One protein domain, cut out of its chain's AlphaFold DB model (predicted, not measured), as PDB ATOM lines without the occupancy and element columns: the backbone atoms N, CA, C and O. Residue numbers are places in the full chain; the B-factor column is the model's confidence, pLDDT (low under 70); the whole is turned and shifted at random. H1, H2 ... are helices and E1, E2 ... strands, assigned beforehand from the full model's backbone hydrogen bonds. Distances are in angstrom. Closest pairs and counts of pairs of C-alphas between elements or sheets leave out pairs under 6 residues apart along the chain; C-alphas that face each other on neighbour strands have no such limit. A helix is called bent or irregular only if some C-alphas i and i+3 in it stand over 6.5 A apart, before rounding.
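AT A GLANCE: This is residues 145 to 331 of the 344 residues of the protein "Response regulator" of Lichenibacterium ramalinae (UniProt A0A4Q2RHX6). Two lobes are joined through a long helix. In the first, H3 packs on a small parallel sheet of E1, E2 and E3; in the second, H5 is the hub, with H4, H6 and H7 round it and the hairpin E4 and E5 beside H6. The printed part has 187 residues, with seven named helices and five named strands in the order E1 H1 E2 H2 E3 H3 H4 H5 H6 E4 E5 H7. The class is mixed, helices and strands, with under half of the residues in named elements. The whole is compact, with a radius of gyration of the C-alphas of 16.5 A and spans of 48 by 39 by 28 A.

IN THESE COORDINATES: E1, residues 148 to 150, begins at C-alpha 148 (166.958, 112.791, 140.863). H1 is residues 156 to 162, E2 176 to 179, H2 185 to 193 and E3 202 to 204. H3, residues 222 to 239, is 26.8 A long and irregular, but only just: C-alphas 223 and 226 are 7.0 A apart. H4 is residues 244 to 247; H5, residues 252 to 263, is 16.0 A long. H6, residues 287 to 299, is 20.0 A long and irregular, with C-alphas 288 and 291 7.2 A apart. E4 is residues 303 to 306, E5 318 to 321; H7, residues 323 to 330, ends at C-alpha 330 (157.362, 109.283, 117.251).

HOW THE PARTS SIT: E1 and E2 are parallel, with N 178 and O 149 at 2.8 A; E2 and E3 are parallel, with N 203 and O 177 at 2.8 A. E1, H1, E2 form a strand-helix-strand unit, two parallel strands with a helix between, with a left-handed crossover; that of E2, H2, E3 is right-handed. H1 only grazes the sheet. H3 and the sheet make two layers, one of helix and one of strands; the C-alphas of Val 176 and Ala 232 are 6.2 A apart. H3 touches H5 with residues 231 to 239 alone, at a steep tilt of 55 degrees, opposite ways; the closest C-alphas, of Phe 235 and Val 262, are 4.8 A apart. H6 touches H5 about perpendicular at 89 degrees, closest at Pro 253 and Thr 293, C-alphas 6.0 A apart. The hairpin E4 and E5 is antiparallel, with N 304 and O 320 at 2.8 A. Each O i to N i+4 pair is within hydrogen-bond range in H1, H2, H5 and H7, against 11 of 14 in H3 and 7 of 9 in H6; H4 is too short for one.

THE WHOLE: The C-alphas farthest apart, of Ser 169 and Asp 311, are 52.1 A apart. The printed part has no cut. The links H1 to E2, E3 to H3, H5 to H6 and E4 to E5 are long. The pLDDT is under 70 at residues 170 to 171, 272 to 277 and 310 to 314.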
ATOM      1  N   ARG A 145     166.056 103.393 144.105       92.56
ATOM      2  CA  ARG A 145     165.624 104.799 144.191       92.56
ATOM      3  C   ARG A 145     165.697 105.474 142.810       92.56
ATOM      4  O   ARG A 145     166.738 105.346 142.151       92.56
ATOM      5  N   PRO A 146     164.644 106.188 142.374       93.94
ATOM      6  CA  PRO A 146     164.703 106.979 141.154       93.94
ATOM      7  C   PRO A 146     165.854 107.982 141.243       93.94
ATOM      8  O   PRO A 146     166.074 108.595 142.291       93.94
ATOM      9  N   ARG A 147     166.603 108.152 140.154       94.31
ATOM     10  CA  ARG A 147     167.657 109.167 140.095       94.31
ATOM     11  C   ARG A 147     167.016 110.532 140.021       94.31
ATOM     12  O   ARG A 147     166.134 110.754 139.190       94.31
ATOM     13  N   ALA A 148     167.500 111.452 140.834       95.00
ATOM     14  CA  ALA A 148     166.958 112.791 140.863       95.00
ATOM     15  C   ALA A 148     168.061 113.841 140.826       95.00
ATOM     16  O   ALA A 148     169.180 113.624 141.289       95.00
ATOM     17  N   ARG A 149     167.717 114.993 140.259       93.69
ATOM     18  CA  ARG A 149     168.554 116.189 140.256       93.69
ATOM     19  C   ARG A 149     167.704 117.372 140.693       93.69
ATOM     20  O   ARG A 149     166.573 117.497 140.241       93.69
ATOM     21  N   PHE A 150     168.256 118.264 141.503       93.81
ATOM     22  CA  PHE A 150     167.592 119.520 141.832       93.81
ATOM     23  C   PHE A 150     167.599 120.499 140.651       93.81
ATOM     24  O   PHE A 150     168.587 120.621 139.917       93.81
ATOM     25  N   ALA A 151     166.482 121.197 140.463       91.81
ATOM     26  CA  ALA A 151     166.469 122.459 139.748       91.81
ATOM     27  C   ALA A 151     167.184 123.483 140.640       91.81
ATOM     28  O   ALA A 151     166.739 123.724 141.754       91.81
ATOM     29  N   GLY A 152     168.309 124.032 140.182       87.25
ATOM     30  CA  GLY A 152     169.132 124.939 140.991       87.25
ATOM     31  C   GLY A 152     169.913 124.253 142.121       87.25
ATOM     32  O   GLY A 152     170.055 123.027 142.158       87.25
ATOM     33  N   GLU A 153     170.467 125.069 143.019       86.88
ATOM     34  CA  GLU A 153     171.186 124.611 144.210       86.88
ATOM     35  C   GLU A 153     170.218 124.465 145.395       86.88
ATOM     36  O   GLU A 153     169.617 125.457 145.809       86.88
ATOM     37  N   PRO A 154     170.053 123.256 145.959       86.06
ATOM     38  CA  PRO A 154     169.178 123.048 147.106       86.06
ATOM     39  C   PRO A 154     169.858 123.447 148.422       86.06
ATOM     40  O   PRO A 154     171.079 123.336 148.574       86.06
ATOM     41  N   GLY A 155     169.058 123.767 149.441       82.38
ATOM     42  CA  GLY A 155     169.535 123.759 150.823       82.38
ATOM     43  C   GLY A 155     170.101 122.390 151.254       82.38
ATOM     44  O   GLY A 155     169.692 121.325 150.774       82.38
ATOM     45  N   ARG A 156     171.045 122.388 152.208       80.62
ATOM     46  CA  ARG A 156     171.687 121.156 152.722       80.62
ATOM     47  C   ARG A 156     170.668 120.172 153.319       80.62
ATOM     48  O   ARG A 156     170.814 118.958 153.163       80.62
ATOM     49  N   ASP A 157     169.610 120.705 153.925       87.25
ATOM     50  CA  ASP A 157     168.519 119.940 154.535       87.25
ATOM     51  C   ASP A 157     167.717 119.144 153.500       87.25
ATOM     52  O   ASP A 157     167.385 117.978 153.740       87.25
ATOM     53  N   TRP A 158     167.480 119.720 152.315       90.94
ATOM     54  CA  TRP A 158     166.803 119.040 151.210       90.94
ATOM     55  C   TRP A 158     167.588 117.830 150.719       90.94
ATOM     56  O   TRP A 158     167.015 116.760 150.513       90.94
ATOM     57  N   THR A 159     168.908 117.966 150.596       90.31
ATOM     58  CA  THR A 159     169.775 116.865 150.153       90.31
ATOM     59  C   THR A 159     169.729 115.697 151.142       90.31
ATOM     60  O   THR A 159     169.589 114.543 150.734       90.31
ATOM     61  N   LEU A 160     169.788 115.984 152.448       87.25
ATOM     62  CA  LEU A 160     169.734 114.957 153.492       87.25
ATOM     63  C   LEU A 160     168.363 114.269 153.566       87.25
ATOM     64  O   LEU A 160     168.298 113.046 153.711       87.25
ATOM     65  N   ARG A 161     167.272 115.040 153.481       88.56
ATOM     66  CA  ARG A 161     165.903 114.503 153.518       88.56
ATOM     67  C   ARG A 161     165.611 113.651 152.289       88.56
ATOM     68  O   ARG A 161     165.295 112.470 152.421       88.56
ATOM     69  N   LEU A 162     165.764 114.224 151.099       92.44
ATOM     70  CA  LEU A 162     165.340 113.593 149.848       92.44
ATOM     71  C   LEU A 162     166.300 112.509 149.368       92.44
ATOM     72  O   LEU A 162     165.877 111.619 148.635       92.44
ATOM     73  N   GLY A 163     167.547 112.496 149.849       91.06
ATOM     74  CA  GLY A 163     168.496 111.415 149.580       91.06
ATOM     75  C   GLY A 163     168.014 110.038 150.041       91.06
ATOM     76  O   GLY A 163     168.520 109.030 149.559       91.06
ATOM     77  N   ARG A 164     167.018 109.966 150.935       88.19
ATOM     78  CA  ARG A 164     166.374 108.711 151.364       88.19
ATOM     79  C   ARG A 164     165.344 108.187 150.368       88.19
ATOM     80  O   ARG A 164     165.140 106.980 150.288       88.19
ATOM     81  N   ALA A 165     164.723 109.078 149.602       92.31
ATOM     82  CA  ALA A 165     163.721 108.728 148.604       92.31
ATOM     83  C   ALA A 165     164.327 108.599 147.201       92.31
ATOM     84  O   ALA A 165     163.934 107.719 146.438       92.31
ATOM     85  N   PHE A 166     165.331 109.418 146.888       94.12
ATOM     86  CA  PHE A 166     165.929 109.527 145.563       94.12
ATOM     87  C   PHE A 166     167.435 109.250 145.579       94.12
ATOM     88  O   PHE A 166     168.129 109.507 146.563       94.12
ATOM     89  N   ASP A 167     167.961 108.740 144.465       93.12
ATOM     90  CA  ASP A 167     169.403 108.663 144.229       93.12
ATOM     91  C   ASP A 167     169.904 110.028 143.735       93.12
ATOM     92  O   ASP A 167     169.734 110.384 142.566       93.12
ATOM     93  N   LEU A 168     170.512 110.786 144.652       91.88
ATOM     94  CA  LEU A 168     171.102 112.108 144.405       91.88
ATOM     95  C   LEU A 168     172.609 112.043 144.096       91.88
ATOM     96  O   LEU A 168     173.253 113.072 143.914       91.88
ATOM     97  N   SER A 169     173.199 110.843 144.071       82.56
ATOM     98  CA  SER A 169     174.658 110.668 144.029       82.56
ATOM     99  C   SER A 169     175.267 110.831 142.634       82.56
ATOM    100  O   SER A 169     176.479 111.005 142.505       82.56
ATOM    101  N   ARG A 170     174.454 110.757 141.567       66.25
ATOM    102  CA  ARG A 170     174.937 110.712 140.178       66.25
ATOM    103  C   ARG A 170     174.433 111.901 139.350       66.25
ATOM    104  O   ARG A 170     173.246 111.931 139.035       66.25
ATOM    105  N   PRO A 171     175.316 112.786 138.847       59.72
ATOM    106  CA  PRO A 171     174.949 113.893 137.952       59.72
ATOM    107  C   PRO A 171     174.640 113.450 136.498       59.72
ATOM    108  O   PRO A 171     174.899 114.179 135.547       59.72
ATOM    109  N   GLY A 172     174.120 112.229 136.307       71.06
ATOM    110  CA  GLY A 172     173.788 111.655 134.995       71.06
ATOM    111  C   GLY A 172     172.375 112.007 134.516       71.06
ATOM    112  O   GLY A 172     171.800 112.996 134.946       71.06
ATOM    113  N   ASN A 173     171.802 111.172 133.636       83.06
ATOM    114  CA  ASN A 173     170.421 111.317 133.150       83.06
ATOM    115  C   ASN A 173     169.425 111.008 134.289       83.06
ATOM    116  O   ASN A 173     169.322 109.831 134.662       83.06
ATOM    117  N   PRO A 174     168.759 112.017 134.880       92.44
ATOM    118  CA  PRO A 174     167.874 111.792 136.008       92.44
ATOM    119  C   PRO A 174     166.546 111.194 135.531       92.44
ATOM    120  O   PRO A 174     166.147 111.330 134.374       92.44
ATOM    121  N   ASP A 175     165.849 110.523 136.439       94.06
ATOM    122  CA  ASP A 175     164.483 110.065 136.211       94.06
ATOM    123  C   ASP A 175     163.487 111.201 136.523       94.06
ATOM    124  O   ASP A 175     162.475 111.326 135.833       94.06
ATOM    125  N   VAL A 176     163.820 112.071 137.491       96.00
ATOM    126  CA  VAL A 176     163.034 113.256 137.882       96.00
ATOM    127  C   VAL A 176     163.902 114.488 138.169       96.00
ATOM    128  O   VAL A 176     165.065 114.374 138.564       96.00
ATOM    129  N   VAL A 177     163.324 115.677 138.013       96.31
ATOM    130  CA  VAL A 177     163.892 116.950 138.475       96.31
ATOM    131  C   VAL A 177     163.139 117.393 139.725       96.31
ATOM    132  O   VAL A 177     161.920 117.488 139.689       96.31
ATOM    133  N   LEU A 178     163.840 117.666 140.820       96.31
ATOM    134  CA  LEU A 178     163.250 118.113 142.083       96.31
ATOM    135  C   LEU A 178     163.231 119.637 142.116       96.31
ATOM    136  O   LEU A 178     164.261 120.272 141.897       96.31
ATOM    137  N   VAL A 179     162.068 120.210 142.381       95.62
ATOM    138  CA  VAL A 179     161.847 121.649 142.433       95.62
ATOM    139  C   VAL A 179     161.536 122.036 143.866       95.62
ATOM    140  O   VAL A 179     160.570 121.549 144.449       95.62
ATOM    141  N   THR A 180     162.359 122.919 144.411       93.50
ATOM    142  CA  THR A 180     162.229 123.432 145.771       93.50
ATOM    143  C   THR A 180     161.687 124.868 145.754       93.50
ATOM    144  O   THR A 180     161.365 125.433 144.699       93.50
ATOM    145  N   GLU A 181     161.532 125.472 146.926       87.88
ATOM    146  CA  GLU A 181     161.027 126.829 147.105       87.88
ATOM    147  C   GLU A 181     162.048 127.925 146.765       87.88
ATOM    148  O   GLU A 181     161.647 129.066 146.534       87.88
ATOM    149  N   GLU A 182     163.341 127.606 146.715       86.94
ATOM    150  CA  GLU A 182     164.431 128.565 146.515       86.94
ATOM    151  C   GLU A 182     164.509 129.093 145.074       86.94
ATOM    152  O   GLU A 182     164.968 130.213 144.844       86.94
ATOM    153  N   VAL A 183     164.024 128.323 144.096       89.69
ATOM    154  CA  VAL A 183     164.087 128.686 142.673       89.69
ATOM    155  C   VAL A 183     162.865 129.503 142.277       89.69
ATOM    156  O   VAL A 183     161.741 129.181 142.640       89.69
ATOM    157  N   ARG A 184     163.032 130.571 141.496       91.00
ATOM    158  CA  ARG A 184     161.893 131.387 141.029       91.00
ATOM    159  C   ARG A 184     161.221 130.760 139.805       91.00
ATOM    160  O   ARG A 184     161.880 130.137 138.983       91.00
ATOM    161  N   ALA A 185     159.930 131.034 139.601       88.00
ATOM    162  CA  ALA A 185     159.171 130.521 138.449       88.00
ATOM    163  C   ALA A 185     159.820 130.842 137.088       88.00
ATOM    164  O   ALA A 185     159.837 130.000 136.194       88.00
ATOM    165  N   ALA A 186     160.371 132.053 136.934       89.19
ATOM    166  CA  ALA A 186     161.060 132.466 135.710       89.19
ATOM    167  C   ALA A 186     162.327 131.636 135.447       89.19
ATOM    168  O   ALA A 186     162.563 131.217 134.321       89.19
ATOM    169  N   GLU A 187     163.089 131.335 136.496       92.94
ATOM    170  CA  GLU A 187     164.299 130.516 136.415       92.94
ATOM    171  C   GLU A 187     163.964 129.045 136.138       92.94
ATOM    172  O   GLU A 187     164.619 128.400 135.325       92.94
ATOM    173  N   LEU A 188     162.880 128.521 136.722       93.50
ATOM    174  CA  LEU A 188     162.361 127.196 136.364       93.50
ATOM    175  C   LEU A 188     161.958 127.131 134.889       93.50
ATOM    176  O   LEU A 188     162.230 126.123 134.236       93.50
ATOM    177  N   ALA A 189     161.377 128.207 134.351       92.75
ATOM    178  CA  ALA A 189     161.056 128.291 132.933       92.75
ATOM    179  C   ALA A 189     162.298 128.298 132.037       92.75
ATOM    180  O   ALA A 189     162.320 127.586 131.032       92.75
ATOM    181  N   GLU A 190     163.347 129.022 132.425       92.38
ATOM    182  CA  GLU A 190     164.646 128.999 131.742       92.38
ATOM    183  C   GLU A 190     165.301 127.612 131.814       92.38
ATOM    184  O   GLU A 190     165.746 127.080 130.799       92.38
ATOM    185  N   LEU A 191     165.298 126.954 132.976       92.19
ATOM    186  CA  LEU A 191     165.812 125.589 133.126       92.19
ATOM    187  C   LEU A 191     165.023 124.581 132.275       92.19
ATOM    188  O   LEU A 191     165.609 123.686 131.660       92.19
ATOM    189  N   ARG A 192     163.695 124.729 132.203       92.56
ATOM    190  CA  ARG A 192     162.825 123.886 131.375       92.56
ATOM    191  C   ARG A 192     163.154 124.026 129.896       92.56
ATOM    192  O   ARG A 192     163.280 123.011 129.204       92.56
ATOM    193  N   THR A 193     163.290 125.259 129.408       90.06
ATOM    194  CA  THR A 193     163.522 125.519 127.986       90.06
ATOM    195  C   THR A 193     164.991 125.400 127.619       90.06
ATOM    196  O   THR A 193     165.335 124.588 126.764       90.06
ATOM    197  N   ASP A 194     165.866 126.178 128.236       86.12
ATOM    198  CA  ASP A 194     167.261 126.353 127.819       86.12
ATOM    199  C   ASP A 194     168.175 125.312 128.471       86.12
ATOM    200  O   ASP A 194     169.128 124.849 127.849       86.12
ATOM    201  N   GLY A 195     167.809 124.839 129.665       77.25
ATOM    202  CA  GLY A 195     168.456 123.717 130.353       77.25
ATOM    203  C   GLY A 195     168.086 122.322 129.825       77.25
ATOM    204  O   GLY A 195     168.540 121.326 130.390       77.25
ATOM    205  N   ASN A 196     167.281 122.225 128.756       81.12
ATOM    206  CA  ASN A 196     166.863 120.968 128.115       81.12
ATOM    207  C   ASN A 196     166.108 119.992 129.053       81.12
ATOM    208  O   ASN A 196     166.160 118.774 128.873       81.12
ATOM    209  N   LEU A 197     165.393 120.509 130.061       91.50
ATOM    210  CA  LEU A 197     164.634 119.693 131.026       91.50
ATOM    211  C   LEU A 197     163.182 119.410 130.594       91.50
ATOM    212  O   LEU A 197     162.439 118.759 131.324       91.50
ATOM    213  N   PHE A 198     162.750 119.868 129.416       94.19
ATOM    214  CA  PHE A 198     161.368 119.719 128.924       94.19
ATOM    215  C   PHE A 198     160.918 118.267 128.685       94.19
ATOM    216  O   PHE A 198     159.722 118.017 128.564       94.19
ATOM    217  N   THR A 199     161.845 117.304 128.631       95.00
ATOM    218  CA  THR A 199     161.518 115.866 128.535       95.00
ATOM    219  C   THR A 199     161.586 115.123 129.874       95.00
ATOM    220  O   THR A 199     161.446 113.895 129.921       95.00
ATOM    221  N   LEU A 200     161.830 115.843 130.969       95.56
ATOM    222  CA  LEU A 200     161.930 115.305 132.322       95.56
ATOM    223  C   LEU A 200     160.767 115.821 133.168       95.56
ATOM    224  O   LEU A 200     160.399 116.983 133.023       95.56
ATOM    225  N   PRO A 201     160.196 115.007 134.064       97.31
ATOM    226  CA  PRO A 201     159.197 115.502 134.997       97.31
ATOM    227  C   PRO A 201     159.859 116.394 136.051       97.31
ATOM    228  O   PRO A 201     160.923 116.062 136.574       97.31
ATOM    229  N   MET A 202     159.214 117.512 136.368       96.88
ATOM    230  CA  MET A 202     159.563 118.396 137.477       96.88
ATOM    231  C   MET A 202     158.613 118.139 138.645       96.88
ATOM    232  O   MET A 202     157.403 118.283 138.500       96.88
ATOM    233  N   VAL A 203     159.166 117.740 139.784       97.12
ATOM    234  CA  VAL A 203     158.449 117.318 140.988       97.12
ATOM    235  C   VAL A 203     158.601 118.398 142.049       97.12
ATOM    236  O   VAL A 203     159.721 118.709 142.446       97.12
ATOM    237  N   ASP A 204     157.488 118.964 142.496       95.88
ATOM    238  CA  ASP A 204     157.456 119.938 143.582       95.88
ATOM    239  C   ASP A 204     157.631 119.224 144.923       95.88
ATOM    240  O   ASP A 204     156.740 118.504 145.371       95.88
ATOM    241  N   VAL A 205     158.793 119.415 145.543       94.69
ATOM    242  CA  VAL A 205     159.109 118.841 146.860       94.69
ATOM    243  C   VAL A 205     158.837 119.814 148.006       94.69
ATOM    244  O   VAL A 205     158.885 119.422 149.167       94.69
ATOM    245  N   ALA A 206     158.558 121.080 147.685       90.81
ATOM    246  CA  ALA A 206     158.303 122.141 148.654       90.81
ATOM    247  C   ALA A 206     156.804 122.399 148.878       90.81
ATOM    248  O   ALA A 206     156.431 123.141 149.785       90.81
ATOM    249  N   GLY A 207     155.944 121.842 148.018       90.50
ATOM    250  CA  GLY A 207     154.497 122.078 148.023       90.50
ATOM    251  C   GLY A 207     154.100 123.497 147.595       90.50
ATOM    252  O   GLY A 207     152.953 123.902 147.780       90.50
ATOM    253  N   ARG A 208     155.039 124.277 147.046       90.00
ATOM    254  CA  ARG A 208     154.841 125.686 146.677       90.00
ATOM    255  C   ARG A 208     154.175 125.851 145.311       90.00
ATOM    256  O   ARG A 208     153.460 126.822 145.080       90.00
ATOM    257  N   TRP A 209     154.486 124.959 144.384       90.12
ATOM    258  CA  TRP A 209     154.182 125.087 142.961       90.12
ATOM    259  C   TRP A 209     152.904 124.350 142.569       90.12
ATOM    260  O   TRP A 209     152.263 124.719 141.581       90.12
ATOM    261  N   GLY A 210     152.522 123.325 143.335       90.06
ATOM    262  CA  GLY A 210     151.273 122.592 143.157       90.06
ATOM    263  C   GLY A 210     151.092 122.111 141.716       90.06
ATOM    264  O   GLY A 210     151.962 121.456 141.146       90.06
ATOM    265  N   ARG A 211     149.970 122.486 141.088       90.25
ATOM    266  CA  ARG A 211     149.606 122.053 139.723       90.25
ATOM    267  C   ARG A 211     150.498 122.616 138.613       90.25
ATOM    268  O   ARG A 211     150.349 122.205 137.463       90.25
ATOM    269  N   LEU A 212     151.396 123.555 138.924       91.69
ATOM    270  CA  LEU A 212     152.399 124.017 137.968       91.69
ATOM    271  C   LEU A 212     153.486 122.954 137.735       91.69
ATOM    272  O   LEU A 212     154.042 122.891 136.637       91.69
ATOM    273  N   ALA A 213     153.759 122.114 138.736       95.19
ATOM    274  CA  ALA A 213     154.665 120.979 138.631       95.19
ATOM    275  C   ALA A 213     153.984 119.742 138.022       95.19
ATOM    276  O   ALA A 213     152.761 119.643 137.936       95.19
ATOM    277  N   ASP A 214     154.792 118.776 137.581       96.31
ATOM    278  CA  ASP A 214     154.290 117.527 137.005       96.31
ATOM    279  C   ASP A 214     153.795 116.553 138.092       96.31
ATOM    280  O   ASP A 214     152.918 115.735 137.817       96.31
ATOM    281  N   ALA A 215     154.314 116.647 139.313       95.62
ATOM    282  CA  ALA A 215     153.827 115.926 140.491       95.62
ATOM    283  C   ALA A 215     154.233 116.674 141.770       95.62
ATOM    284  O   ALA A 215     155.183 117.463 141.738       95.62
ATOM    285  N   GLY A 216     153.554 116.396 142.882       95.00
ATOM    286  CA  GLY A 216     153.984 116.800 144.222       95.00
ATOM    287  C   GLY A 216     154.639 115.634 144.963       95.00
ATOM    288  O   GLY A 216     154.258 114.483 144.762       95.00
ATOM    289  N   PHE A 217     155.625 115.918 145.809       94.56
ATOM    290  CA  PHE A 217     156.243 114.915 146.671       94.56
ATOM    291  C   PHE A 217     156.465 115.465 148.074       94.56
ATOM    292  O   PHE A 217     157.298 116.346 148.270       94.56
ATOM    293  N   ASP A 218     155.795 114.869 149.051       91.44
ATOM    294  CA  ASP A 218     156.142 115.026 150.457       91.44
ATOM    295  C   ASP A 218     156.668 113.685 150.983       91.44
ATOM    296  O   ASP A 218     156.030 112.637 150.857       91.44
ATOM    297  N   ILE A 219     157.869 113.712 151.557       87.00
ATOM    298  CA  ILE A 219     158.507 112.522 152.124       87.00
ATOM    299  C   ILE A 219     157.747 111.984 153.341       87.00
ATOM    300  O   ILE A 219     157.909 110.816 153.681       87.00
ATOM    301  N   GLU A 220     156.930 112.813 153.987       84.25
ATOM    302  CA  GLU A 220     156.122 112.439 155.145       84.25
ATOM    303  C   GLU A 220     154.684 112.036 154.757       84.25
ATOM    304  O   GLU A 220     153.942 111.574 155.624       84.25
ATOM    305  N   ASP A 221     154.294 112.156 153.477       86.31
ATOM    306  CA  ASP A 221     152.971 111.761 152.968       86.31
ATOM    307  C   ASP A 221     153.046 110.558 152.002       86.31
ATOM    308  O   ASP A 221     153.254 110.726 150.793       86.31
ATOM    309  N   PRO A 222     152.813 109.326 152.499       83.50
ATOM    310  CA  PRO A 222     152.809 108.118 151.680       83.50
ATOM    311  C   PRO A 222     151.814 108.122 150.518       83.50
ATOM    312  O   PRO A 222     152.022 107.388 149.549       83.50
ATOM    313  N   ALA A 223     150.736 108.912 150.593       80.81
ATOM    314  CA  ALA A 223     149.710 108.930 149.555       80.81
ATOM    315  C   ALA A 223     150.232 109.512 148.229       80.81
ATOM    316  O   ALA A 223     149.794 109.085 147.159       80.81
ATOM    317  N   GLY A 224     151.187 110.447 148.290       83.62
ATOM    318  CA  GLY A 224     151.750 111.121 147.116       83.62
ATOM    319  C   GLY A 224     152.871 110.354 146.405       83.62
ATOM    320  O   GLY A 224     153.236 110.693 145.279       83.62
ATOM    321  N   TRP A 225     153.441 109.309 147.016       90.88
ATOM    322  CA  TRP A 225     154.618 108.639 146.447       90.88
ATOM    323  C   TRP A 225     154.292 107.930 145.129       90.88
ATOM    324  O   TRP A 225     154.977 108.139 144.128       90.88
ATOM    325  N   ASP A 226     153.209 107.155 145.076       89.50
ATOM    326  CA  ASP A 226     152.838 106.391 143.875       89.50
ATOM    327  C   ASP A 226     152.590 107.308 142.649       89.50
ATOM    328  O   ASP A 226     152.862 106.914 141.505       89.50
ATOM    329  N   GLU A 227     152.149 108.556 142.868       91.50
ATOM    330  CA  GLU A 227     151.982 109.558 141.807       91.50
ATOM    331  C   GLU A 227     153.320 109.884 141.135       91.50
ATOM    332  O   GLU A 227     153.438 109.788 139.908       91.50
ATOM    333  N   VAL A 228     154.346 110.217 141.922       94.38
ATOM    334  CA  VAL A 228     155.667 110.592 141.397       94.38
ATOM    335  C   VAL A 228     156.272 109.463 140.579       94.38
ATOM    336  O   VAL A 228     156.800 109.699 139.490       94.38
ATOM    337  N   ALA A 229     156.167 108.224 141.059       92.06
ATOM    338  CA  ALA A 229     156.692 107.082 140.325       92.06
ATOM    339  C   ALA A 229     155.940 106.846 139.009       92.06
ATOM    340  O   ALA A 229     156.569 106.609 137.972       92.06
ATOM    341  N   THR A 230     154.613 106.970 139.027       92.94
ATOM    342  CA  THR A 230     153.772 106.857 137.828       92.94
ATOM    343  C   THR A 230     154.136 107.927 136.800       92.94
ATOM    344  O   THR A 230     154.340 107.615 135.622       92.94
ATOM    345  N   VAL A 231     154.295 109.177 137.242       95.62
ATOM    346  CA  VAL A 231     154.721 110.297 136.394       95.62
ATOM    347  C   VAL A 231     156.114 110.039 135.820       95.62
ATOM    348  O   VAL A 231     156.285 110.083 134.603       95.62
ATOM    349  N   ALA A 232     157.096 109.677 136.648       95.31
ATOM    350  CA  ALA A 232     158.465 109.410 136.208       95.31
ATOM    351  C   ALA A 232     158.549 108.296 135.154       95.31
ATOM    352  O   ALA A 232     159.210 108.444 134.120       95.31
ATOM    353  N   ARG A 233     157.829 107.189 135.369       94.00
ATOM    354  CA  ARG A 233     157.758 106.076 134.412       94.00
ATOM    355  C   ARG A 233     157.040 106.470 133.129       94.00
ATOM    356  O   ARG A 233     157.529 106.131 132.053       94.00
ATOM    357  N   GLY A 234     155.931 107.202 133.229       95.50
ATOM    358  CA  GLY A 234     155.188 107.703 132.073       95.50
ATOM    359  C   GLY A 234     156.044 108.607 131.186       95.50
ATOM    360  O   GLY A 234     156.126 108.380 129.976       95.50
ATOM    361  N   PHE A 235     156.751 109.563 131.795       96.75
ATOM    362  CA  PHE A 235     157.721 110.410 131.102       96.75
ATOM    363  C   PHE A 235     158.821 109.582 130.445       96.75
ATOM    364  O   PHE A 235     159.078 109.755 129.258       96.75
ATOM    365  N   SER A 236     159.446 108.655 131.175       94.94
ATOM    366  CA  SER A 236     160.527 107.816 130.642       94.94
ATOM    367  C   SER A 236     160.071 106.962 129.450       94.94
ATOM    368  O   SER A 236     160.715 106.964 128.399       94.94
ATOM    369  N   ALA A 237     158.920 106.294 129.572       95.62
ATOM    370  CA  ALA A 237     158.372 105.418 128.540       95.62
ATOM    371  C   ALA A 237     157.988 106.173 127.261       95.62
ATOM    372  O   ALA A 237     158.243 105.684 126.162       95.62
ATOM    373  N   ARG A 238     157.396 107.369 127.384       97.12
ATOM    374  CA  ARG A 238     157.056 108.203 126.223       97.12
ATOM    375  C   ARG A 238     158.277 108.915 125.656       97.12
ATOM    376  O   ARG A 238     158.434 108.967 124.444       97.12
ATOM    377  N   ARG A 239     159.216 109.363 126.491       95.81
ATOM    378  CA  ARG A 239     160.492 109.935 126.031       95.81
ATOM    379  C   ARG A 239     161.280 108.945 125.173       95.81
ATOM    380  O   ARG A 239     161.860 109.360 124.179       95.81
ATOM    381  N   ALA A 240     161.260 107.654 125.506       95.25
ATOM    382  CA  ALA A 240     161.895 106.608 124.698       95.25
ATOM    383  C   ALA A 240     161.277 106.438 123.295       95.25
ATOM    384  O   ALA A 240     161.916 105.866 122.418       95.25
ATOM    385  N   GLN A 241     160.054 106.931 123.078       96.62
ATOM    386  CA  GLN A 241     159.365 106.894 121.786       96.62
ATOM    387  C   GLN A 241     159.615 108.151 120.946       96.62
ATOM    388  O   GLN A 241     159.245 108.168 119.776       96.62
ATOM    389  N   LEU A 242     160.203 109.211 121.513       96.25
ATOM    390  CA  LEU A 242     160.459 110.445 120.773       96.25
ATOM    391  C   LEU A 242     161.534 110.236 119.704       96.25
ATOM    392  O   LEU A 242     162.627 109.738 119.979       96.25
ATOM    393  N   ALA A 243     161.262 110.724 118.496       95.00
ATOM    394  CA  ALA A 243     162.261 110.846 117.451       95.00
ATOM    395  C   ALA A 243     163.410 111.756 117.917       95.00
ATOM    396  O   ALA A 243     163.188 112.787 118.559       95.00
ATOM    397  N   THR A 244     164.645 111.415 117.535       91.81
ATOM    398  CA  THR A 244     165.876 112.059 118.031       91.81
ATOM    399  C   THR A 244     165.853 113.585 117.932       91.81
ATOM    400  O   THR A 244     166.304 114.260 118.853       91.81
ATOM    401  N   ARG A 245     165.253 114.147 116.872       92.94
ATOM    402  CA  ARG A 245     165.156 115.605 116.680       92.94
ATOM    403  C   ARG A 245     164.405 116.337 117.799       92.94
ATOM    404  O   ARG A 245     164.676 117.508 118.033       92.94
ATOM    405  N   PHE A 246     163.467 115.668 118.473       94.38
ATOM    406  CA  PHE A 246     162.699 116.249 119.575       94.38
ATOM    407  C   PHE A 246     163.404 116.111 120.923       94.38
ATOM    408  O   PHE A 246     163.169 116.925 121.809       94.38
ATOM    409  N   LEU A 247     164.305 115.136 121.074       91.06
ATOM    410  CA  LEU A 247     165.151 115.009 122.268       91.06
ATOM    411  C   LEU A 247     166.193 116.133 122.362       91.06
ATOM    412  O   LEU A 247     166.640 116.474 123.454       91.06
ATOM    413  N   SER A 248     166.568 116.713 121.221       89.12
ATOM    414  CA  SER A 248     167.500 117.837 121.105       89.12
ATOM    415  C   SER A 248     166.825 119.101 120.562       89.12
ATOM    416  O   SER A 248     167.466 119.901 119.877       89.12
ATOM    417  N   ALA A 249     165.518 119.257 120.793       93.38
ATOM    418  CA  ALA A 249     164.763 120.398 120.295       93.38
ATOM    419  C   ALA A 249     165.331 121.714 120.843       93.38
ATOM    420  O   ALA A 249     165.525 121.874 122.046       93.38
ATOM    421  N   THR A 250     165.553 122.688 119.962       92.50
ATOM    422  CA  THR A 250     166.044 124.025 120.337       92.50
ATOM    423  C   THR A 250     164.933 125.071 120.331       92.50
ATOM    424  O   THR A 250     165.010 126.055 121.067       92.50
ATOM    425  N   THR A 251     163.864 124.839 119.564       94.56
ATOM    426  CA  THR A 251     162.744 125.771 119.409       94.56
ATOM    427  C   THR A 251     161.678 125.553 120.481       94.56
ATOM    428  O   THR A 251     161.397 124.425 120.880       94.56
ATOM    429  N   LEU A 252     161.043 126.634 120.947       95.06
ATOM    430  CA  LEU A 252     159.946 126.535 121.915       95.06
ATOM    431  C   LEU A 252     158.762 125.673 121.416       95.06
ATOM    432  O   LEU A 252     158.281 124.868 122.211       95.06
ATOM    433  N   PRO A 253     158.305 125.762 120.146       96.69
ATOM    434  CA  PRO A 253     157.245 124.889 119.638       96.69
ATOM    435  C   PRO A 253     157.578 123.395 119.728       96.69
ATOM    436  O   PRO A 253     156.759 122.623 120.221       96.69
ATOM    437  N   ASP A 254     158.782 122.981 119.316       96.44
ATOM    438  CA  ASP A 254     159.182 121.568 119.380       96.44
ATOM    439  C   ASP A 254     159.324 121.085 120.830       96.44
ATOM    440  O   ASP A 254     158.889 119.980 121.155       96.44
ATOM    441  N   LYS A 255     159.881 121.926 121.716       97.00
ATOM    442  CA  LYS A 255     159.983 121.639 123.156       97.00
ATOM    443  C   LYS A 255     158.606 121.465 123.794       97.00
ATOM    444  O   LYS A 255     158.412 120.545 124.585       97.00
ATOM    445  N   LEU A 256     157.644 122.319 123.433       96.88
ATOM    446  CA  LEU A 256     156.278 122.255 123.948       96.88
ATOM    447  C   LEU A 256     155.552 120.994 123.455       96.88
ATOM    448  O   LEU A 256     154.942 120.300 124.262       96.88
ATOM    449  N   LEU A 257     155.668 120.649 122.167       97.56
ATOM    450  CA  LEU A 257     155.120 119.396 121.626       97.56
ATOM    451  C   LEU A 257     155.708 118.168 122.329       97.56
ATOM    452  O   LEU A 257     154.966 117.278 122.748       97.56
ATOM    453  N   ALA A 258     157.035 118.134 122.476       97.38
ATOM    454  CA  ALA A 258     157.728 117.053 123.160       97.38
ATOM    455  C   ALA A 258     157.266 116.931 124.616       97.38
ATOM    456  O   ALA A 258     156.979 115.821 125.055       97.38
ATOM    457  N   TYR A 259     157.133 118.050 125.337       97.50
ATOM    458  CA  TYR A 259     156.638 118.066 126.714       97.50
ATOM    459  C   TYR A 259     155.227 117.491 126.838       97.50
ATOM    460  O   TYR A 259     155.032 116.555 127.607       97.50
ATOM    461  N   VAL A 260     154.259 118.005 126.071       97.81
ATOM    462  CA  VAL A 260     152.856 117.544 126.113       97.81
ATOM    463  C   VAL A 260     152.771 116.045 125.814       97.81
ATOM    464  O   VAL A 260     152.019 115.305 126.447       97.81
ATOM    465  N   PHE A 261     153.610 115.564 124.895       98.25
ATOM    466  CA  PHE A 261     153.708 114.141 124.605       98.25
ATOM    467  C   PHE A 261     154.291 113.344 125.772       98.25
ATOM    468  O   PHE A 261     153.674 112.375 126.209       98.25
ATOM    469  N   VAL A 262     155.457 113.722 126.308       97.44
ATOM    470  CA  VAL A 262     156.092 112.937 127.379       97.44
ATOM    471  C   VAL A 262     155.319 113.008 128.691       97.44
ATOM    472  O   VAL A 262     155.222 111.995 129.388       97.44
ATOM    473  N   SER A 263     154.687 114.141 128.995       97.00
ATOM    474  CA  SER A 263     153.823 114.286 130.163       97.00
ATOM    475  C   SER A 263     152.551 113.459 130.026       97.00
ATOM    476  O   SER A 263     152.029 112.968 131.028       97.00
ATOM    477  N   GLY A 264     152.099 113.218 128.788       96.38
ATOM    478  CA  GLY A 264     150.834 112.546 128.504       96.38
ATOM    479  C   GLY A 264     149.638 113.339 129.029       96.38
ATOM    480  O   GLY A 264     148.605 112.745 129.329       96.38
ATOM    481  N   ARG A 265     149.808 114.653 129.202       94.12
ATOM    482  CA  ARG A 265     148.809 115.581 129.723       94.12
ATOM    483  C   ARG A 265     148.616 116.703 128.726       94.12
ATOM    484  O   ARG A 265     149.580 117.208 128.157       94.12
ATOM    485  N   ASP A 266     147.374 117.124 128.584       95.12
ATOM    486  CA  ASP A 266     147.036 118.288 127.781       95.12
ATOM    487  C   ASP A 266     147.442 119.586 128.479       95.12
ATOM    488  O   ASP A 266     147.555 119.652 129.707       95.12
ATOM    489  N   LEU A 267     147.609 120.645 127.690       94.50
ATOM    490  CA  LEU A 267     147.796 121.988 128.223       94.50
ATOM    491  C   LEU A 267     146.432 122.526 128.637       94.50
ATOM    492  O   LEU A 267     145.705 123.097 127.829       94.50
ATOM    493  N   VAL A 268     146.089 122.303 129.901       92.75
ATOM    494  CA  VAL A 268     144.905 122.875 130.544       92.75
ATOM    495  C   VAL A 268     145.350 124.116 131.327       92.75
ATOM    496  O   VAL A 268     146.317 124.012 132.087       92.75
ATOM    497  N   PRO A 269     144.704 125.279 131.144       90.38
ATOM    498  CA  PRO A 269     145.012 126.482 131.907       90.38
ATOM    499  C   PRO A 269     144.794 126.242 133.405       90.38
ATOM    500  O   PRO A 269     143.882 125.523 133.821       90.38
ATOM    501  N   LEU A 270     145.661 126.837 134.215       88.00
ATOM    502  CA  LEU A 270     145.600 126.795 135.669       88.00
ATOM    503  C   LEU A 270     144.975 128.088 136.194       88.00
ATOM    504  O   LEU A 270     145.336 129.180 135.755       88.00
ATOM    505  N   ASP A 271     144.081 127.939 137.167       71.38
ATOM    506  CA  ASP A 271     143.458 129.042 137.894       71.38
ATOM    507  C   ASP A 271     144.385 129.481 139.042       71.38
ATOM    508  O   ASP A 271     144.333 128.945 140.149       71.38
ATOM    509  N   LEU A 272     145.357 130.340 138.721       61.38
ATOM    510  CA  LEU A 272     146.402 130.831 139.634       61.38
ATOM    511  C   LEU A 272     146.418 132.368 139.662       61.38
ATOM    512  O   LEU A 272     147.433 132.971 139.315       61.38
ATOM    513  N   ASP A 273     145.282 132.996 139.984       54.00
ATOM    514  CA  ASP A 273     145.089 134.457 139.877       54.00
ATOM    515  C   ASP A 273     145.439 134.995 138.472       54.00
ATOM    516  O   ASP A 273     145.953 136.103 138.294       54.00
ATOM    517  N   ALA A 274     145.226 134.165 137.448       51.97
ATOM    518  CA  ALA A 274     145.587 134.484 136.080       51.97
ATOM    519  C   ALA A 274     144.521 135.399 135.471       51.97
ATOM    520  O   ALA A 274     143.382 134.986 135.277       51.97
ATOM    521  N   ASP A 275     144.904 136.628 135.125       58.84
ATOM    522  CA  ASP A 275     144.115 137.450 134.205       58.84
ATOM    523  C   ASP A 275     143.898 136.665 132.893       58.84
ATOM    524  O   ASP A 275     144.828 136.013 132.394       58.84
ATOM    525  N   GLU A 276     142.689 136.722 132.327       61.59
ATOM    526  CA  GLU A 276     142.251 135.985 131.124       61.59
ATOM    527  C   GLU A 276     143.217 136.166 129.933       61.59
ATOM    528  O   GLU A 276     143.338 135.314 129.041       61.59
ATOM    529  N   TRP A 277     143.960 137.274 129.933       66.38
ATOM    530  CA  TRP A 277     144.943 137.635 128.918       66.38
ATOM    531  C   TRP A 277     146.284 136.897 129.038       66.38
ATOM    532  O   TRP A 277     146.957 136.699 128.023       66.38
ATOM    533  N   THR A 278     146.678 136.439 130.231       75.00
ATOM    534  CA  THR A 278     147.951 135.728 130.465       75.00
ATOM    535  C   THR A 278     147.753 134.432 131.254       75.00
ATOM    536  O   THR A 278     148.261 134.306 132.370       75.00
ATOM    537  N   PRO A 279     147.045 133.441 130.678       84.19
ATOM    538  CA  PRO A 279     146.819 132.168 131.343       84.19
ATOM    539  C   PRO A 279     148.128 131.427 131.598       84.19
ATOM    540  O   PRO A 279     149.023 131.379 130.745       84.19
ATOM    541  N   THR A 280     148.209 130.796 132.764       88.12
ATOM    542  CA  THR A 280     149.330 129.928 133.123       88.12
ATOM    543  C   THR A 280     149.004 128.492 132.739       88.12
ATOM    544  O   THR A 280     147.908 128.007 132.998       88.12
ATOM    545  N   TYR A 281     149.965 127.801 132.135       91.75
ATOM    546  CA  TYR A 281     149.865 126.382 131.792       91.75
ATOM    547  C   TYR A 281     150.890 125.579 132.602       91.75
ATOM    548  O   TYR A 281     151.919 126.140 132.996       91.75
ATOM    549  N   PRO A 282     150.633 124.284 132.856       92.12
ATOM    550  CA  PRO A 282     151.519 123.444 133.650       92.12
ATOM    551  C   PRO A 282     152.897 123.265 133.008       92.12
ATOM    552  O   PRO A 282     153.099 123.458 131.805       92.12
ATOM    553  N   GLY A 283     153.845 122.833 133.834       91.62
ATOM    554  CA  GLY A 283     155.148 122.368 133.392       91.62
ATOM    555  C   GLY A 283     156.199 123.455 133.251       91.62
ATOM    556  O   GLY A 283     157.129 123.253 132.477       91.62
ATOM    557  N   PHE A 284     156.067 124.576 133.965       93.44
ATOM    558  CA  PHE A 284     157.080 125.635 134.032       93.44
ATOM    559  C   PHE A 284     157.571 126.100 132.652       93.44
ATOM    560  O   PHE A 284     158.763 126.125 132.386       93.44
ATOM    561  N   PHE A 285     156.667 126.446 131.737       92.81
ATOM    562  CA  PHE A 285     157.046 127.130 130.496       92.81
ATOM    563  C   PHE A 285     156.850 128.651 130.626       92.81
ATOM    564  O   PHE A 285     156.082 129.100 131.480       92.81
ATOM    565  N   PRO A 286     157.500 129.478 129.781       89.69
ATOM    566  CA  PRO A 286     157.350 130.932 129.845       89.69
ATOM    567  C   PRO A 286     155.893 131.372 129.624       89.69
ATOM    568  O   PRO A 286     155.400 131.333 128.496       89.69
ATOM    569  N   ILE A 287     155.226 131.836 130.688       84.50
ATOM    570  CA  ILE A 287     153.773 132.114 130.741       84.50
ATOM    571  C   ILE A 287     153.282 132.915 129.526       84.50
ATOM    572  O   ILE A 287     152.345 132.515 128.842       84.50
ATOM    573  N   ARG A 288     153.982 134.001 129.175       85.19
ATOM    574  CA  ARG A 288     153.596 134.901 128.071       85.19
ATOM    575  C   ARG A 288     153.781 134.322 126.664       85.19
ATOM    576  O   ARG A 288     153.450 134.994 125.699       85.19
ATOM    577  N   ARG A 289     154.373 133.134 126.517       90.38
ATOM    578  CA  ARG A 289     154.666 132.533 125.203       90.38
ATOM    579  C   ARG A 289     153.906 131.240 124.943       90.38
ATOM    580  O   ARG A 289     153.719 130.907 123.779       90.38
ATOM    581  N   VAL A 290     153.462 130.522 125.980       92.62
ATOM    582  CA  VAL A 290     152.839 129.196 125.811       92.62
ATOM    583  C   VAL A 290     151.588 129.268 124.943       92.62
ATOM    584  O   VAL A 290     151.509 128.531 123.962       92.62
ATOM    585  N   ARG A 291     150.652 130.176 125.253       92.12
ATOM    586  CA  ARG A 291     149.403 130.337 124.489       92.12
ATOM    587  C   ARG A 291     149.688 130.644 123.020       92.12
ATOM    588  O   ARG A 291     149.249 129.899 122.154       92.12
ATOM    589  N   ASP A 292     150.480 131.676 122.741       93.00
ATOM    590  CA  ASP A 292     150.812 132.076 121.368       93.00
ATOM    591  C   ASP A 292     151.530 130.965 120.592       93.00
ATOM    592  O   ASP A 292     151.318 130.787 119.391       93.00
ATOM    593  N   THR A 293     152.405 130.209 121.260       96.19
ATOM    594  CA  THR A 293     153.063 129.047 120.664       96.19
ATOM    595  C   THR A 293     152.066 127.926 120.369       96.19
ATOM    596  O   THR A 293     152.111 127.369 119.273       96.19
ATOM    597  N   ALA A 294     151.160 127.615 121.296       96.12
ATOM    598  CA  ALA A 294     150.138 126.592 121.107       96.12
ATOM    599  C   ALA A 294     149.155 126.970 119.985       96.12
ATOM    600  O   ALA A 294     148.892 126.151 119.109       96.12
ATOM    601  N   GLU A 295     148.716 128.227 119.911       95.31
ATOM    602  CA  GLU A 295     147.868 128.723 118.817       95.31
ATOM    603  C   GLU A 295     148.573 128.590 117.455       95.31
ATOM    604  O   GLU A 295     147.975 128.137 116.479       95.31
ATOM    605  N   LYS A 296     149.876 128.885 117.362       96.69
ATOM    606  CA  LYS A 296     150.651 128.627 116.130       96.69
ATOM    607  C   LYS A 296     150.692 127.136 115.776       96.69
ATOM    608  O   LYS A 296     150.566 126.786 114.604       96.69
ATOM    609  N   LEU A 297     150.838 126.257 116.767       97.81
ATOM    610  CA  LEU A 297     150.810 124.804 116.569       97.81
ATOM    611  C   LEU A 297     149.429 124.300 116.119       97.81
ATOM    612  O   LEU A 297     149.364 123.344 115.346       97.81
ATOM    613  N   VAL A 298     148.340 124.959 116.524       97.69
ATOM    614  CA  VAL A 298     146.984 124.692 116.011       97.69
ATOM    615  C   VAL A 298     146.892 125.015 114.519       97.69
ATOM    616  O   VAL A 298     146.441 124.176 113.742       97.69
ATOM    617  N   HIS A 299     147.400 126.173 114.085       97.00
ATOM    618  CA  HIS A 299     147.426 126.546 112.661       97.00
ATOM    619  C   HIS A 299     148.262 125.577 111.807       97.00
ATOM    620  O   HIS A 299     147.954 125.354 110.640       97.00
ATOM    621  N   LEU A 300     149.298 124.973 112.397       96.38
ATOM    622  CA  LEU A 300     150.122 123.936 111.768       96.38
ATOM    623  C   LEU A 300     149.487 122.533 111.802       96.38
ATOM    624  O   LEU A 300     150.096 121.580 111.322       96.38
ATOM    625  N   GLY A 301     148.293 122.374 112.382       96.88
ATOM    626  CA  GLY A 301     147.610 121.081 112.501       96.88
ATOM    627  C   GLY A 301     148.247 120.125 113.517       96.88
ATOM    628  O   GLY A 301     147.988 118.920 113.477       96.88
ATOM    629  N   MET A 302     149.084 120.639 114.420       97.50
ATOM    630  CA  MET A 302     149.806 119.848 115.425       97.50
ATOM    631  C   MET A 302     149.072 119.786 116.771       97.50
ATOM    632  O   MET A 302     149.252 118.841 117.539       97.50
ATOM    633  N   MET A 303     148.221 120.768 117.058       98.12
ATOM    634  CA  MET A 303     147.383 120.793 118.255       98.12
ATOM    635  C   MET A 303     145.916 121.036 117.903       98.12
ATOM    636  O   MET A 303     145.605 121.665 116.892       98.12
ATOM    637  N   LEU A 304     145.015 120.539 118.746       96.94
ATOM    638  CA  LEU A 304     143.611 120.933 118.770       96.94
ATOM    639  C   LEU A 304     143.406 121.979 119.860       96.94
ATOM    640  O   LEU A 304     144.055 121.922 120.903       96.94
ATOM    641  N   ARG A 305     142.484 122.906 119.608       94.12
ATOM    642  CA  ARG A 305     142.028 123.922 120.556       94.12
ATOM    643  C   ARG A 305     140.599 123.594 120.975       94.12
ATOM    644  O   ARG A 305     139.727 123.506 120.113       94.12
ATOM    645  N   GLU A 306     140.359 123.468 122.274       91.38
ATOM    646  CA  GLU A 306     139.031 123.240 122.855       91.38
ATOM    647  C   GLU A 306     138.698 124.371 123.838       91.38
ATOM    648  O   GLU A 306     139.535 124.732 124.669       91.38
ATOM    649  N   SER A 307     137.495 124.948 123.735       84.56
ATOM    650  CA  SER A 307     137.001 125.889 124.752       84.56
ATOM    651  C   SER A 307     136.621 125.111 126.006       84.56
ATOM    652  O   SER A 307     136.047 124.028 125.897       84.56
ATOM    653  N   LEU A 308     136.952 125.644 127.180       77.94
ATOM    654  CA  LEU A 308     136.583 125.038 128.466       77.94
ATOM    655  C   LEU A 308     135.277 125.595 129.035       77.94
ATOM    656  O   LEU A 308     134.672 124.959 129.891       77.94
ATOM    657  N   ASP A 309     134.850 126.744 128.528       75.00
ATOM    658  CA  ASP A 309     133.578 127.380 128.830       75.00
ATOM    659  C   ASP A 309     132.961 127.807 127.486       75.00
ATOM    660  O   ASP A 309     133.629 128.440 126.659       75.00
ATOM    661  N   GLU A 310     131.740 127.349 127.205       64.31
ATOM    662  CA  GLU A 310     131.012 127.700 125.977       64.31
ATOM    663  C   GLU A 310     130.367 129.091 126.084       64.31
ATOM    664  O   GLU A 310     130.160 129.747 125.061       64.31
ATOM    665  N   ASP A 311     130.121 129.562 127.308       65.44
ATOM    666  CA  ASP A 311     129.459 130.830 127.608       65.44
ATOM    667  C   ASP A 311     130.466 131.987 127.746       65.44
ATOM    668  O   ASP A 311     130.131 133.148 127.490       65.44
ATOM    669  N   GLN A 312     131.729 131.693 128.077       67.12
ATOM    670  CA  GLN A 312     132.821 132.673 128.099       67.12
ATOM    671  C   GLN A 312     133.662 132.633 126.817       67.12
ATOM    672  O   GLN A 312     134.613 131.862 126.685       67.12
ATOM    673  N   LEU A 313     133.387 133.561 125.893       59.88
ATOM    674  CA  LEU A 313     134.124 133.696 124.624       59.88
ATOM    675  C   LEU A 313     135.655 133.840 124.775       59.88
ATOM    676  O   LEU A 313     136.388 133.556 123.823       59.88
ATOM    677  N   PHE A 314     136.137 134.299 125.934       66.75
ATOM    678  CA  PHE A 314     137.550 134.596 126.190       66.75
ATOM    679  C   PHE A 314     138.233 133.629 127.160       66.75
ATOM    680  O   PHE A 314     139.428 133.798 127.421       66.75
ATOM    681  N   ALA A 315     137.532 132.584 127.618       75.38
ATOM    682  CA  ALA A 315     138.111 131.586 128.503       75.38
ATOM    683  C   ALA A 315     139.393 130.987 127.885       75.38
ATOM    684  O   ALA A 315     139.415 130.628 126.696       75.38
ATOM    685  N   PRO A 316     140.486 130.872 128.661       83.94
ATOM    686  CA  PRO A 316     141.705 130.245 128.182       83.94
ATOM    687  C   PRO A 316     141.433 128.816 127.673       83.94
ATOM    688  O   PRO A 316     140.791 128.028 128.370       83.94
ATOM    689  N   PRO A 317     141.883 128.454 126.459       89.00
ATOM    690  CA  PRO A 317     141.552 127.162 125.868       89.00
ATOM    691  C   PRO A 317     142.430 126.027 126.406       89.00
ATOM    692  O   PRO A 317     143.563 126.235 126.840       89.00
ATOM    693  N   ARG A 318     141.939 124.795 126.277       93.69
ATOM    694  CA  ARG A 318     142.757 123.582 126.378       93.69
ATOM    695  C   ARG A 318     143.417 123.290 125.034       93.69
ATOM    696  O   ARG A 318     142.757 123.368 123.995       93.69
ATOM    697  N   PHE A 319     144.684 122.872 125.061       96.69
ATOM    698  CA  PHE A 319     145.377 122.358 123.877       96.69
ATOM    699  C   PHE A 319     145.760 120.888 124.021       96.69
ATOM    700  O   PHE A 319     146.361 120.492 125.021       96.69
ATOM    701  N   THR A 320     145.455 120.095 122.994       97.69
ATOM    702  CA  THR A 320     145.730 118.647 122.940       97.69
ATOM    703  C   THR A 320     146.495 118.295 121.663       97.69
ATOM    704  O   THR A 320     146.394 119.007 120.663       97.69
ATOM    705  N   LEU A 321     147.297 117.225 121.661       97.88
ATOM    706  CA  LEU A 321     148.042 116.815 120.460       97.88
ATOM    707  C   LEU A 321     147.125 116.168 119.416       97.88
ATOM    708  O   LEU A 321     146.287 115.326 119.740       97.88
ATOM    709  N   THR A 322     147.335 116.489 118.137       97.50
ATOM    710  CA  THR A 322     146.673 115.766 117.040       97.50
ATOM    711  C   THR A 322     147.331 114.400 116.793       97.50
ATOM    712  O   THR A 322     148.516 114.215 117.092       97.50
ATOM    713  N   PRO A 323     146.630 113.436 116.161       95.88
ATOM    714  CA  PRO A 323     147.252 112.191 115.699       95.88
ATOM    715  C   PRO A 323     148.453 112.431 114.774       95.88
ATOM    716  O   PRO A 323     149.461 111.731 114.869       95.88
ATOM    717  N   SER A 324     148.379 113.462 113.924       93.81
ATOM    718  CA  SER A 324     149.487 113.888 113.063       93.81
ATOM    719  C   SER A 324     150.701 114.341 113.873       93.81
ATOM    720  O   SER A 324     151.826 113.982 113.526       93.81
ATOM    721  N   ALA A 325     150.496 115.070 114.975       96.50
ATOM    722  CA  ALA A 325     151.588 115.450 115.860       96.50
ATOM    723  C   ALA A 325     152.225 114.248 116.548       96.50
ATOM    724  O   ALA A 325     153.448 114.160 116.570       96.50
ATOM    725  N   VAL A 326     151.428 113.304 117.053       96.81
ATOM    726  CA  VAL A 326     151.947 112.078 117.683       96.81
ATOM    727  C   VAL A 326     152.780 111.259 116.692       96.81
ATOM    728  O   VAL A 326     153.896 110.855 117.015       96.81
ATOM    729  N   ALA A 327     152.291 111.073 115.465       94.81
ATOM    730  CA  ALA A 327     153.038 110.425 114.384       94.81
ATOM    731  C   ALA A 327     154.359 111.158 114.082       94.81
ATOM    732  O   ALA A 327     155.424 110.549 114.019       94.81
ATOM    733  N   CYS A 328     154.313 112.489 113.992       94.81
ATOM    734  CA  CYS A 328     155.489 113.327 113.781       94.81
ATOM    735  C   CYS A 328     156.523 113.203 114.918       94.81
ATOM    736  O   CYS A 328     157.720 113.105 114.650       94.81
ATOM    737  N   LEU A 329     156.056 113.191 116.173       96.62
ATOM    738  CA  LEU A 329     156.856 113.092 117.398       96.62
ATOM    739  C   LEU A 329     157.543 111.738 117.551       96.62
ATOM    740  O   LEU A 329     158.662 111.685 118.054       96.62
ATOM    741  N   THR A 330     156.888 110.668 117.107       95.75
ATOM    742  CA  THR A 330     157.362 109.283 117.251       95.75
ATOM    743  C   THR A 330     158.053 108.729 116.010       95.75
ATOM    744  O   THR A 330     158.676 107.673 116.063       95.75
ATOM    745  N   GLY A 331     157.942 109.419 114.872       88.12
ATOM    746  CA  GLY A 331     158.365 108.894 113.573       88.12
ATOM    747  C   GLY A 331     157.482 107.748 113.057       88.12
ATOM    748  O   GLY A 331     157.845 107.100 112.077       88.12
TER     749      GLY A 331